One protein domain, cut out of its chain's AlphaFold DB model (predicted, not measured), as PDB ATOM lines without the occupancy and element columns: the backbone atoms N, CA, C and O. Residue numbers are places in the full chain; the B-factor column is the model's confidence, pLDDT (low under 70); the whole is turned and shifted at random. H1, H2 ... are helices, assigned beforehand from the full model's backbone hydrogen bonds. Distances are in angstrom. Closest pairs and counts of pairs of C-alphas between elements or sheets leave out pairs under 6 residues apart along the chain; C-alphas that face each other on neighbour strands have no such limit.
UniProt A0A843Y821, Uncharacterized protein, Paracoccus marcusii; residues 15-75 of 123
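Overview. This is residues 15 to 75 of the 123 residues of an uncharacterized protein of Paracoccus marcusii (UniProt A0A843Y821). The longest helix, H3, and H2 lie on two sides of H1, which runs crosswise between them; residues 68 to 75, of which 68 to 73 belong to H3, stick out free. The 61 printed residues have three named helices, H1, H2, H3 along the chain, no named strand, and are all helix in class. The whole is compact, radius of gyration of the C-alphas 12.0 A, spanning 29 by 28 by 21 A.

Arrangement. Start at H3, residues 57 to 73: its residues 60 to 64 alone touch residues 17 to 21 alone of H1, residues 15 to 27, about perpendicular at 78 degrees. Their closest C-alphas, Lys 17 and Val 63, are 6.3 A apart. H2, residues 39 to 50, touches H1 with residues 45 to 49 alone, about perpendicular at 84 degrees; the closest C-alphas, Ala 19 and Met 49, are 5.6 A apart. H2 and H3 are apart. In H1, H2 and H3 every O i to N i+4 pair is within hydrogen-bond range.

Along the chain. Find C-alpha 57 at (-15.073, -26.750, 12.261); H3 runs 24.3 A to C-alpha 73. H1 begins at (-8.836, -16.226, -1.237) and runs 18.5 A; H2 runs 16.4 A.

Size, cuts and confidence. The printed part has no cut; H1 to H2 is a long link. Look for pLDDT under 70 at residues 27 to 37, 49, 51 to 55, 57 and 71 to 75.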
ATOM      1  N   ARG A  15      -7.452 -16.568  -0.867       75.12
ATOM      2  CA  ARG A  15      -8.836 -16.226  -1.237       75.12
ATOM      3  C   ARG A  15      -9.868 -17.105  -0.533       75.12
ATOM      4  O   ARG A  15     -10.861 -16.589  -0.034       75.12
ATOM      5  N   GLN A  16      -9.593 -18.401  -0.417       77.94
ATOM      6  CA  GLN A  16     -10.443 -19.344   0.308       77.94
ATOM      7  C   GLN A  16     -10.439 -19.035   1.808       77.94
ATOM      8  O   GLN A  16     -11.492 -19.007   2.435       77.94
ATOM      9  N   LYS A  17      -9.272 -18.699   2.375       81.88
ATOM     10  CA  LYS A  17      -9.170 -18.230   3.768       81.88
ATOM     11  C   LYS A  17      -9.989 -16.955   3.997       81.88
ATOM     12  O   LYS A  17     -10.738 -16.885   4.964       81.88
ATOM     13  N   ALA A  18      -9.913 -15.982   3.088       80.62
ATOM     14  CA  ALA A  18     -10.730 -14.769   3.160       80.62
ATOM     15  C   ALA A  18     -12.235 -15.075   3.076       80.62
ATOM     16  O   ALA A  18     -13.016 -14.520   3.841       80.62
ATOM     17  N   ALA A  19     -12.640 -15.998   2.203       82.06
ATOM     18  CA  ALA A  19     -14.029 -16.426   2.072       82.06
ATOM     19  C   ALA A  19     -14.557 -17.127   3.342       82.06
ATOM     20  O   ALA A  19     -15.704 -16.908   3.727       82.06
ATOM     21  N   VAL A  20     -13.718 -17.901   4.046       80.44
ATOM     22  CA  VAL A  20     -14.054 -18.495   5.358       80.44
ATOM     23  C   VAL A  20     -14.296 -17.404   6.411       80.44
ATOM     24  O   VAL A  20     -15.293 -17.464   7.129       80.44
ATOM     25  N   ILE A  21     -13.418 -16.397   6.487       79.19
ATOM     26  CA  ILE A  21     -13.551 -15.277   7.434       79.19
ATOM     27  C   ILE A  21     -14.791 -14.432   7.126       79.19
ATOM     28  O   ILE A  21     -15.547 -14.096   8.029       79.19
ATOM     29  N   VAL A  22     -15.061 -14.134   5.856       78.56
ATOM     30  CA  VAL A  22     -16.243 -13.351   5.467       78.56
ATOM     31  C   VAL A  22     -17.540 -14.098   5.779       78.56
ATOM     32  O   VAL A  22     -18.492 -13.482   6.246       78.56
ATOM     33  N   ARG A  23     -17.580 -15.425   5.604       76.50
ATOM     34  CA  ARG A  23     -18.747 -16.236   5.982       76.50
ATOM     35  C   ARG A  23     -19.022 -16.201   7.489       76.50
ATOM     36  O   ARG A  23     -20.181 -16.260   7.872       76.50
ATOM     37  N   LEU A  24     -17.985 -16.085   8.325       75.50
ATOM     38  CA  LEU A  24     -18.134 -15.882   9.772       75.50
ATOM     39  C   LEU A  24     -18.706 -14.501  10.102       75.50
ATOM     40  O   LEU A  24     -19.605 -14.405  10.924       75.50
ATOM     41  N   LEU A  25     -18.213 -13.452   9.441       73.12
ATOM     42  CA  LEU A  25     -18.702 -12.084   9.648       73.12
ATOM     43  C   LEU A  25     -20.169 -11.925   9.221       73.12
ATOM     44  O   LEU A  25     -20.933 -11.230   9.879       73.12
ATOM     45  N   LEU A  26     -20.578 -12.611   8.150       71.94
ATOM     46  CA  LEU A  26     -21.967 -12.625   7.690       71.94
ATOM     47  C   LEU A  26     -22.920 -13.393   8.626       71.94
ATOM     48  O   LEU A  26     -24.101 -13.067   8.657       71.94
ATOM     49  N   ASP A  27     -22.434 -14.404   9.355       67.75
ATOM     50  CA  ASP A  27     -23.234 -15.192  10.313       67.75
ATOM     51  C   ASP A  27     -23.533 -14.405  11.604       67.75
ATOM     52  O   ASP A  27     -24.595 -14.575  12.196       67.75
ATOM     53  N   ASP A  28     -22.629 -13.500  11.999       64.12
ATOM     54  CA  ASP A  28     -22.746 -12.648  13.197       64.12
ATOM     55  C   ASP A  28     -23.515 -11.326  12.941       64.12
ATOM     56  O   ASP A  28     -23.564 -10.461  13.807       64.12
ATOM     57  N   ASP A  29     -24.111 -11.150  11.750       56.81
ATOM     58  CA  ASP A  29     -24.736  -9.898  11.256       56.81
ATOM     59  C   ASP A  29     -23.756  -8.704  11.118       56.81
ATOM     60  O   ASP A  29     -24.132  -7.589  10.753       56.81
ATOM     61  N   GLU A  30     -22.455  -8.935  11.306       57.22
ATOM     62  CA  GLU A  30     -21.390  -7.959  11.077       57.22
ATOM     63  C   GLU A  30     -21.063  -7.870   9.571       57.22
ATOM     64  O   GLU A  30     -19.976  -8.212   9.104       57.22
ATOM     65  N   VAL A  31     -21.989  -7.323   8.771       56.34
ATOM     66  CA  VAL A  31     -21.800  -7.012   7.328       56.34
ATOM     67  C   VAL A  31     -20.786  -5.861   7.107       56.34
ATOM     68  O   VAL A  31     -20.730  -5.203   6.065       56.34
ATOM     69  N   ALA A  32     -19.944  -5.574   8.096       54.72
ATOM     70  CA  ALA A  32     -19.026  -4.451   8.117       54.72
ATOM     71  C   ALA A  32     -17.727  -4.781   7.358       54.72
ATOM     72  O   ALA A  32     -16.678  -5.013   7.950       54.72
ATOM     73  N   GLY A  33     -17.759  -4.770   6.020       58.81
ATOM     74  CA  GLY A  33     -16.506  -4.787   5.248       58.81
ATOM     75  C   GLY A  33     -16.584  -5.178   3.778       58.81
ATOM     76  O   GLY A  33     -15.665  -4.843   3.033       58.81
ATOM     77  N   LEU A  34     -17.666  -5.826   3.339       63.16
ATOM     78  CA  LEU A  34     -17.829  -6.250   1.940       63.16
ATOM     79  C   LEU A  34     -17.892  -5.064   0.970       63.16
ATOM     80  O   LEU A  34     -17.254  -5.106  -0.076       63.16
ATOM     81  N   ASP A  35     -18.576  -3.986   1.356       65.56
ATOM     82  CA  ASP A  35     -18.716  -2.755   0.561       65.56
ATOM     83  C   ASP A  35     -17.372  -2.048   0.290       65.56
ATOM     84  O   ASP A  35     -17.170  -1.439  -0.757       65.56
ATOM     85  N   ARG A  36     -16.391  -2.209   1.192       65.62
ATOM     86  CA  ARG A  36     -15.041  -1.643   1.024       65.62
ATOM     87  C   ARG A  36     -14.186  -2.417   0.018       65.62
ATOM     88  O   ARG A  36     -13.127  -1.931  -0.381       65.62
ATOM     89  N   LEU A  37     -14.608  -3.618  -0.379       61.88
ATOM     90  CA  LEU A  37     -13.946  -4.401  -1.418       61.88
ATOM     91  C   LEU A  37     -14.452  -3.964  -2.797       61.88
ATOM     92  O   LEU A  37     -15.641  -3.735  -2.989       61.88
ATOM     93  N   ASN A  38     -13.556  -3.899  -3.787       76.06
ATOM     94  CA  ASN A  38     -13.925  -3.617  -5.180       76.06
ATOM     95  C   ASN A  38     -14.977  -4.642  -5.675       76.06
ATOM     96  O   ASN A  38     -14.830  -5.829  -5.366       76.06
ATOM     97  N   PRO A  39     -15.987  -4.246  -6.476       73.94
ATOM     98  CA  PRO A  39     -17.007  -5.155  -7.018       73.94
ATOM     99  C   PRO A  39     -16.440  -6.421  -7.687       73.94
ATOM    100  O   PRO A  39     -17.023  -7.502  -7.575       73.94
ATOM    101  N   ASN A  40     -15.270  -6.336  -8.331       77.12
ATOM    102  CA  ASN A  40     -14.599  -7.511  -8.894       77.12
ATOM    103  C   ASN A  40     -14.139  -8.500  -7.802       77.12
ATOM    104  O   ASN A  40     -14.355  -9.703  -7.920       77.12
ATOM    105  N   ALA A  41     -13.579  -7.991  -6.701       73.50
ATOM    106  CA  ALA A  41     -13.165  -8.802  -5.558       73.50
ATOM    107  C   ALA A  41     -14.365  -9.416  -4.823       73.50
ATOM    108  O   ALA A  41     -14.297 -10.579  -4.439       73.50
ATOM    109  N   GLN A  42     -15.473  -8.680  -4.688       76.44
ATOM    110  CA  GLN A  42     -16.723  -9.217  -4.134       76.44
ATOM    111  C   GLN A  42     -17.255 -10.382  -4.978       76.44
ATOM    112  O   GLN A  42     -17.650 -11.410  -4.436       76.44
ATOM    113  N   THR A  43     -17.209 -10.247  -6.307       79.62
ATOM    114  CA  THR A  43     -17.670 -11.283  -7.243       79.62
ATOM    115  C   THR A  43     -16.817 -12.546  -7.139       79.62
ATOM    116  O   THR A  43     -17.352 -13.645  -7.010       79.62
ATOM    117  N   LEU A  44     -15.490 -12.391  -7.138       79.56
ATOM    118  CA  LEU A  44     -14.559 -13.506  -6.960       79.56
ATOM    119  C   LEU A  44     -14.752 -14.186  -5.600       79.56
ATOM    120  O   LEU A  44     -14.754 -15.407  -5.513       79.56
ATOM    121  N   LEU A  45     -14.960 -13.405  -4.542       76.00
ATOM    122  CA  LEU A  45     -15.200 -13.931  -3.204       76.00
ATOM    123  C   LEU A  45     -16.524 -14.701  -3.128       76.00
ATOM    124  O   LEU A  45     -16.565 -15.776  -2.541       76.00
ATOM    125  N   ALA A  46     -17.588 -14.188  -3.745       74.56
ATOM    126  CA  ALA A  46     -18.879 -14.865  -3.821       74.56
ATOM    127  C   ALA A  46     -18.789 -16.199  -4.577       74.56
ATOM    128  O   ALA A  46     -19.382 -17.185  -4.147       74.56
ATOM    129  N   GLN A  47     -18.002 -16.254  -5.655       77.69
ATOM    130  CA  GLN A  47     -17.730 -17.490  -6.398       77.69
ATOM    131  C   GLN A  47     -16.952 -18.505  -5.553       77.69
ATOM    132  O   GLN A  47     -17.335 -19.670  -5.492       77.69
ATOM    133  N   GLU A  48     -15.910 -18.063  -4.846       74.56
ATOM    134  CA  GLU A  48     -15.148 -18.927  -3.936       74.56
ATOM    135  C   GLU A  48     -16.021 -19.428  -2.774       74.56
ATOM    136  O   GLU A  48     -15.951 -20.599  -2.412       74.56
ATOM    137  N   MET A  49     -16.895 -18.580  -2.217       68.88
ATOM    138  CA  MET A  49     -17.864 -18.979  -1.189       68.88
ATOM    139  C   MET A  49     -18.866 -20.014  -1.710       68.88
ATOM    140  O   MET A  49     -19.178 -20.958  -0.988       68.88
ATOM    141  N   ALA A  50     -19.339 -19.869  -2.951       74.00
ATOM    142  CA  ALA A  50     -20.242 -20.828  -3.586       74.00
ATOM    143  C   ALA A  50     -19.566 -22.181  -3.873       74.00
ATOM    144  O   ALA A  50     -20.224 -23.214  -3.815       74.00
ATOM    145  N   GLY A  51     -18.255 -22.186  -4.138       69.00
ATOM    146  CA  GLY A  51     -17.463 -23.406  -4.322       69.00
ATOM    147  C   GLY A  51     -17.128 -24.157  -3.026       69.00
ATOM    148  O   GLY A  51     -16.624 -25.277  -3.084       69.00
ATOM    149  N   MET A  52     -17.393 -23.571  -1.854       66.50
ATOM    150  CA  MET A  52     -17.119 -24.175  -0.547       66.50
ATOM    151  C   MET A  52     -18.414 -24.709   0.087       66.50
ATOM    152  O   MET A  52     -19.073 -24.033   0.882       66.50
ATOM    153  N   GLU A  53     -18.767 -25.945  -0.275       61.75
ATOM    154  CA  GLU A  53     -20.037 -26.596   0.083       61.75
ATOM    155  C   GLU A  53     -20.178 -26.847   1.601       61.75
ATOM    156  O   GLU A  53     -21.189 -26.480   2.197       61.75
ATOM    157  N   LEU A  54     -19.135 -27.366   2.260       64.19
ATOM    158  CA  LEU A  54     -19.072 -27.579   3.713       64.19
ATOM    159  C   LEU A  54     -17.632 -27.402   4.208       64.19
ATOM    160  O   LEU A  54     -16.727 -28.119   3.790       64.19
ATOM    161  N   ILE A  55     -17.422 -26.448   5.115       69.81
ATOM    162  CA  ILE A  55     -16.133 -26.237   5.787       69.81
ATOM    163  C   ILE A  55     -16.227 -26.866   7.179       69.81
ATOM    164  O   ILE A  55     -17.094 -26.490   7.970       69.81
ATOM    165  N   ASP A  56     -15.337 -27.816   7.479       74.12
ATOM    166  CA  ASP A  56     -15.250 -28.432   8.807       74.12
ATOM    167  C   ASP A  56     -14.866 -27.407   9.890       74.12
ATOM    168  O   ASP A  56     -14.131 -26.443   9.643       74.12
ATOM    169  N   ARG A  57     -15.338 -27.638  11.122       68.19
ATOM    170  CA  ARG A  57     -15.073 -26.750  12.261       68.19
ATOM    171  C   ARG A  57     -13.583 -26.632  12.571       68.19
ATOM    172  O   ARG A  57     -13.158 -25.530  12.904       68.19
ATOM    173  N   ASN A  58     -12.797 -27.701  12.421       71.50
ATOM    174  CA  ASN A  58     -11.355 -27.650  12.676       71.50
ATOM    175  C   ASN A  58     -10.637 -26.797  11.627       71.50
ATOM    176  O   ASN A  58      -9.776 -25.991  11.969       71.50
ATOM    177  N   THR A  59     -11.026 -26.916  10.354       77.81
ATOM    178  CA  THR A  59     -10.474 -26.089   9.271       77.81
ATOM    179  C   THR A  59     -10.794 -24.613   9.490       77.81
ATOM    180  O   THR A  59      -9.934 -23.754   9.307       77.81
ATOM    181  N   ARG A  60     -12.019 -24.310   9.925       73.94
ATOM    182  CA  ARG A  60     -12.435 -22.947  10.260       73.94
ATOM    183  C   ARG A  60     -11.613 -22.371  11.418       73.94
ATOM    184  O   ARG A  60     -11.112 -21.259  11.299       73.94
ATOM    185  N   ASP A  61     -11.458 -23.129  12.500       74.12
ATOM    186  CA  ASP A  61     -10.718 -22.715  13.699       74.12
ATOM    187  C   ASP A  61      -9.225 -22.472  13.413       74.12
ATOM    188  O   ASP A  61      -8.654 -21.463  13.831       74.12
ATOM    189  N   ALA A  62      -8.618 -23.329  12.584       77.88
ATOM    190  CA  ALA A  62      -7.246 -23.157  12.121       77.88
ATOM    191  C   ALA A  62      -7.063 -21.868  11.296       77.88
ATOM    192  O   ALA A  62      -6.101 -21.130  11.508       77.88
ATOM    193  N   VAL A  63      -7.998 -21.554  10.388       82.56
ATOM    194  CA  VAL A  63      -7.948 -20.318   9.584       82.56
ATOM    195  C   VAL A  63      -8.120 -19.070  10.451       82.56
ATOM    196  O   VAL A  63      -7.411 -18.090  10.230       82.56
ATOM    197  N   ILE A  64      -9.020 -19.099  11.439       79.56
ATOM    198  CA  ILE A  64      -9.200 -17.990  12.391       79.56
ATOM    199  C   ILE A  64      -7.911 -17.768  13.185       79.56
ATOM    200  O   ILE A  64      -7.432 -16.640  13.263       79.56
ATOM    201  N   THR A  65      -7.325 -18.841  13.722       79.12
ATOM    202  CA  THR A  65      -6.091 -18.770  14.514       79.12
ATOM    203  C   THR A  65      -4.944 -18.160  13.706       79.12
ATOM    204  O   THR A  65      -4.293 -17.227  14.171       79.12
ATOM    205  N   GLU A  66      -4.734 -18.612  12.465       77.75
ATOM    206  CA  GLU A  66      -3.714 -18.030  11.580       77.75
ATOM    207  C   GLU A  66      -4.004 -16.571  11.200       77.75
ATOM    208  O   GLU A  66      -3.078 -15.780  11.006       77.75
ATOM    209  N   PHE A  67      -5.275 -16.203  11.042       80.50
ATOM    210  CA  PHE A  67      -5.663 -14.833  10.720       80.50
ATOM    211  C   PHE A  67      -5.403 -13.887  11.897       80.50
ATOM    212  O   PHE A  67      -4.827 -12.819  11.696       80.50
ATOM    213  N   CYS A  68      -5.759 -14.295  13.119       77.19
ATOM    214  CA  CYS A  68      -5.472 -13.547  14.341       77.19
ATOM    215  C   CYS A  68      -3.963 -13.357  14.549       77.19
ATOM    216  O   CYS A  68      -3.528 -12.225  14.742       77.19
ATOM    217  N   ASP A  69      -3.165 -14.419  14.407       76.00
ATOM    218  CA  ASP A  69      -1.698 -14.356  14.519       76.00
ATOM    219  C   ASP A  69      -1.084 -13.380  13.496       76.00
ATOM    220  O   ASP A  69      -0.262 -12.520  13.828       76.00
ATOM    221  N   ARG A  70      -1.566 -13.419  12.246       73.50
ATOM    222  CA  ARG A  70      -1.143 -12.468  11.208       73.50
ATOM    223  C   ARG A  70      -1.539 -11.033  11.532       73.50
ATOM    224  O   ARG A  70      -0.729 -10.145  11.284       73.50
ATOM    225  N   LEU A  71      -2.743 -10.795  12.061       68.06
ATOM    226  CA  LEU A  71      -3.208  -9.459  12.453       68.06
ATOM    227  C   LEU A  71      -2.402  -8.872  13.618       68.06
ATOM    228  O   LEU A  71      -2.089  -7.680  13.595       68.06
ATOM    229  N   GLU A  72      -2.021  -9.697  14.596       64.06
ATOM    230  CA  GLU A  72      -1.110  -9.287  15.670       64.06
ATOM    231  C   GLU A  72       0.280  -8.939  15.114       64.06
ATOM    232  O   GLU A  72       0.870  -7.927  15.498       64.06
ATOM    233  N   SER A  73       0.766  -9.712  14.137       61.41
ATOM    234  CA  SER A  73       2.066  -9.506  13.484       61.41
ATOM    235  C   SER A  73       2.140  -8.232  12.624       61.41
ATOM    236  O   SER A  73       3.164  -7.548  12.632       61.41
ATOM    237  N   VAL A  74       1.057  -7.832  11.939       62.22
ATOM    238  CA  VAL A  74       1.012  -6.538  11.215       62.22
ATOM    239  C   VAL A  74       0.811  -5.325  12.130       62.22
ATOM    240  O   VAL A  74       0.732  -4.197  11.643       62.22
ATOM    241  N   GLY A  75       0.755  -5.511  13.454       49.03
ATOM    242  CA  GLY A  75       0.651  -4.397  14.393       49.03
ATOM    243  C   GLY A  75      -0.698  -3.680  14.333       49.03
ATOM    244  O   GLY A  75      -0.802  -2.535  14.776       49.03
TER     245      GLY A  75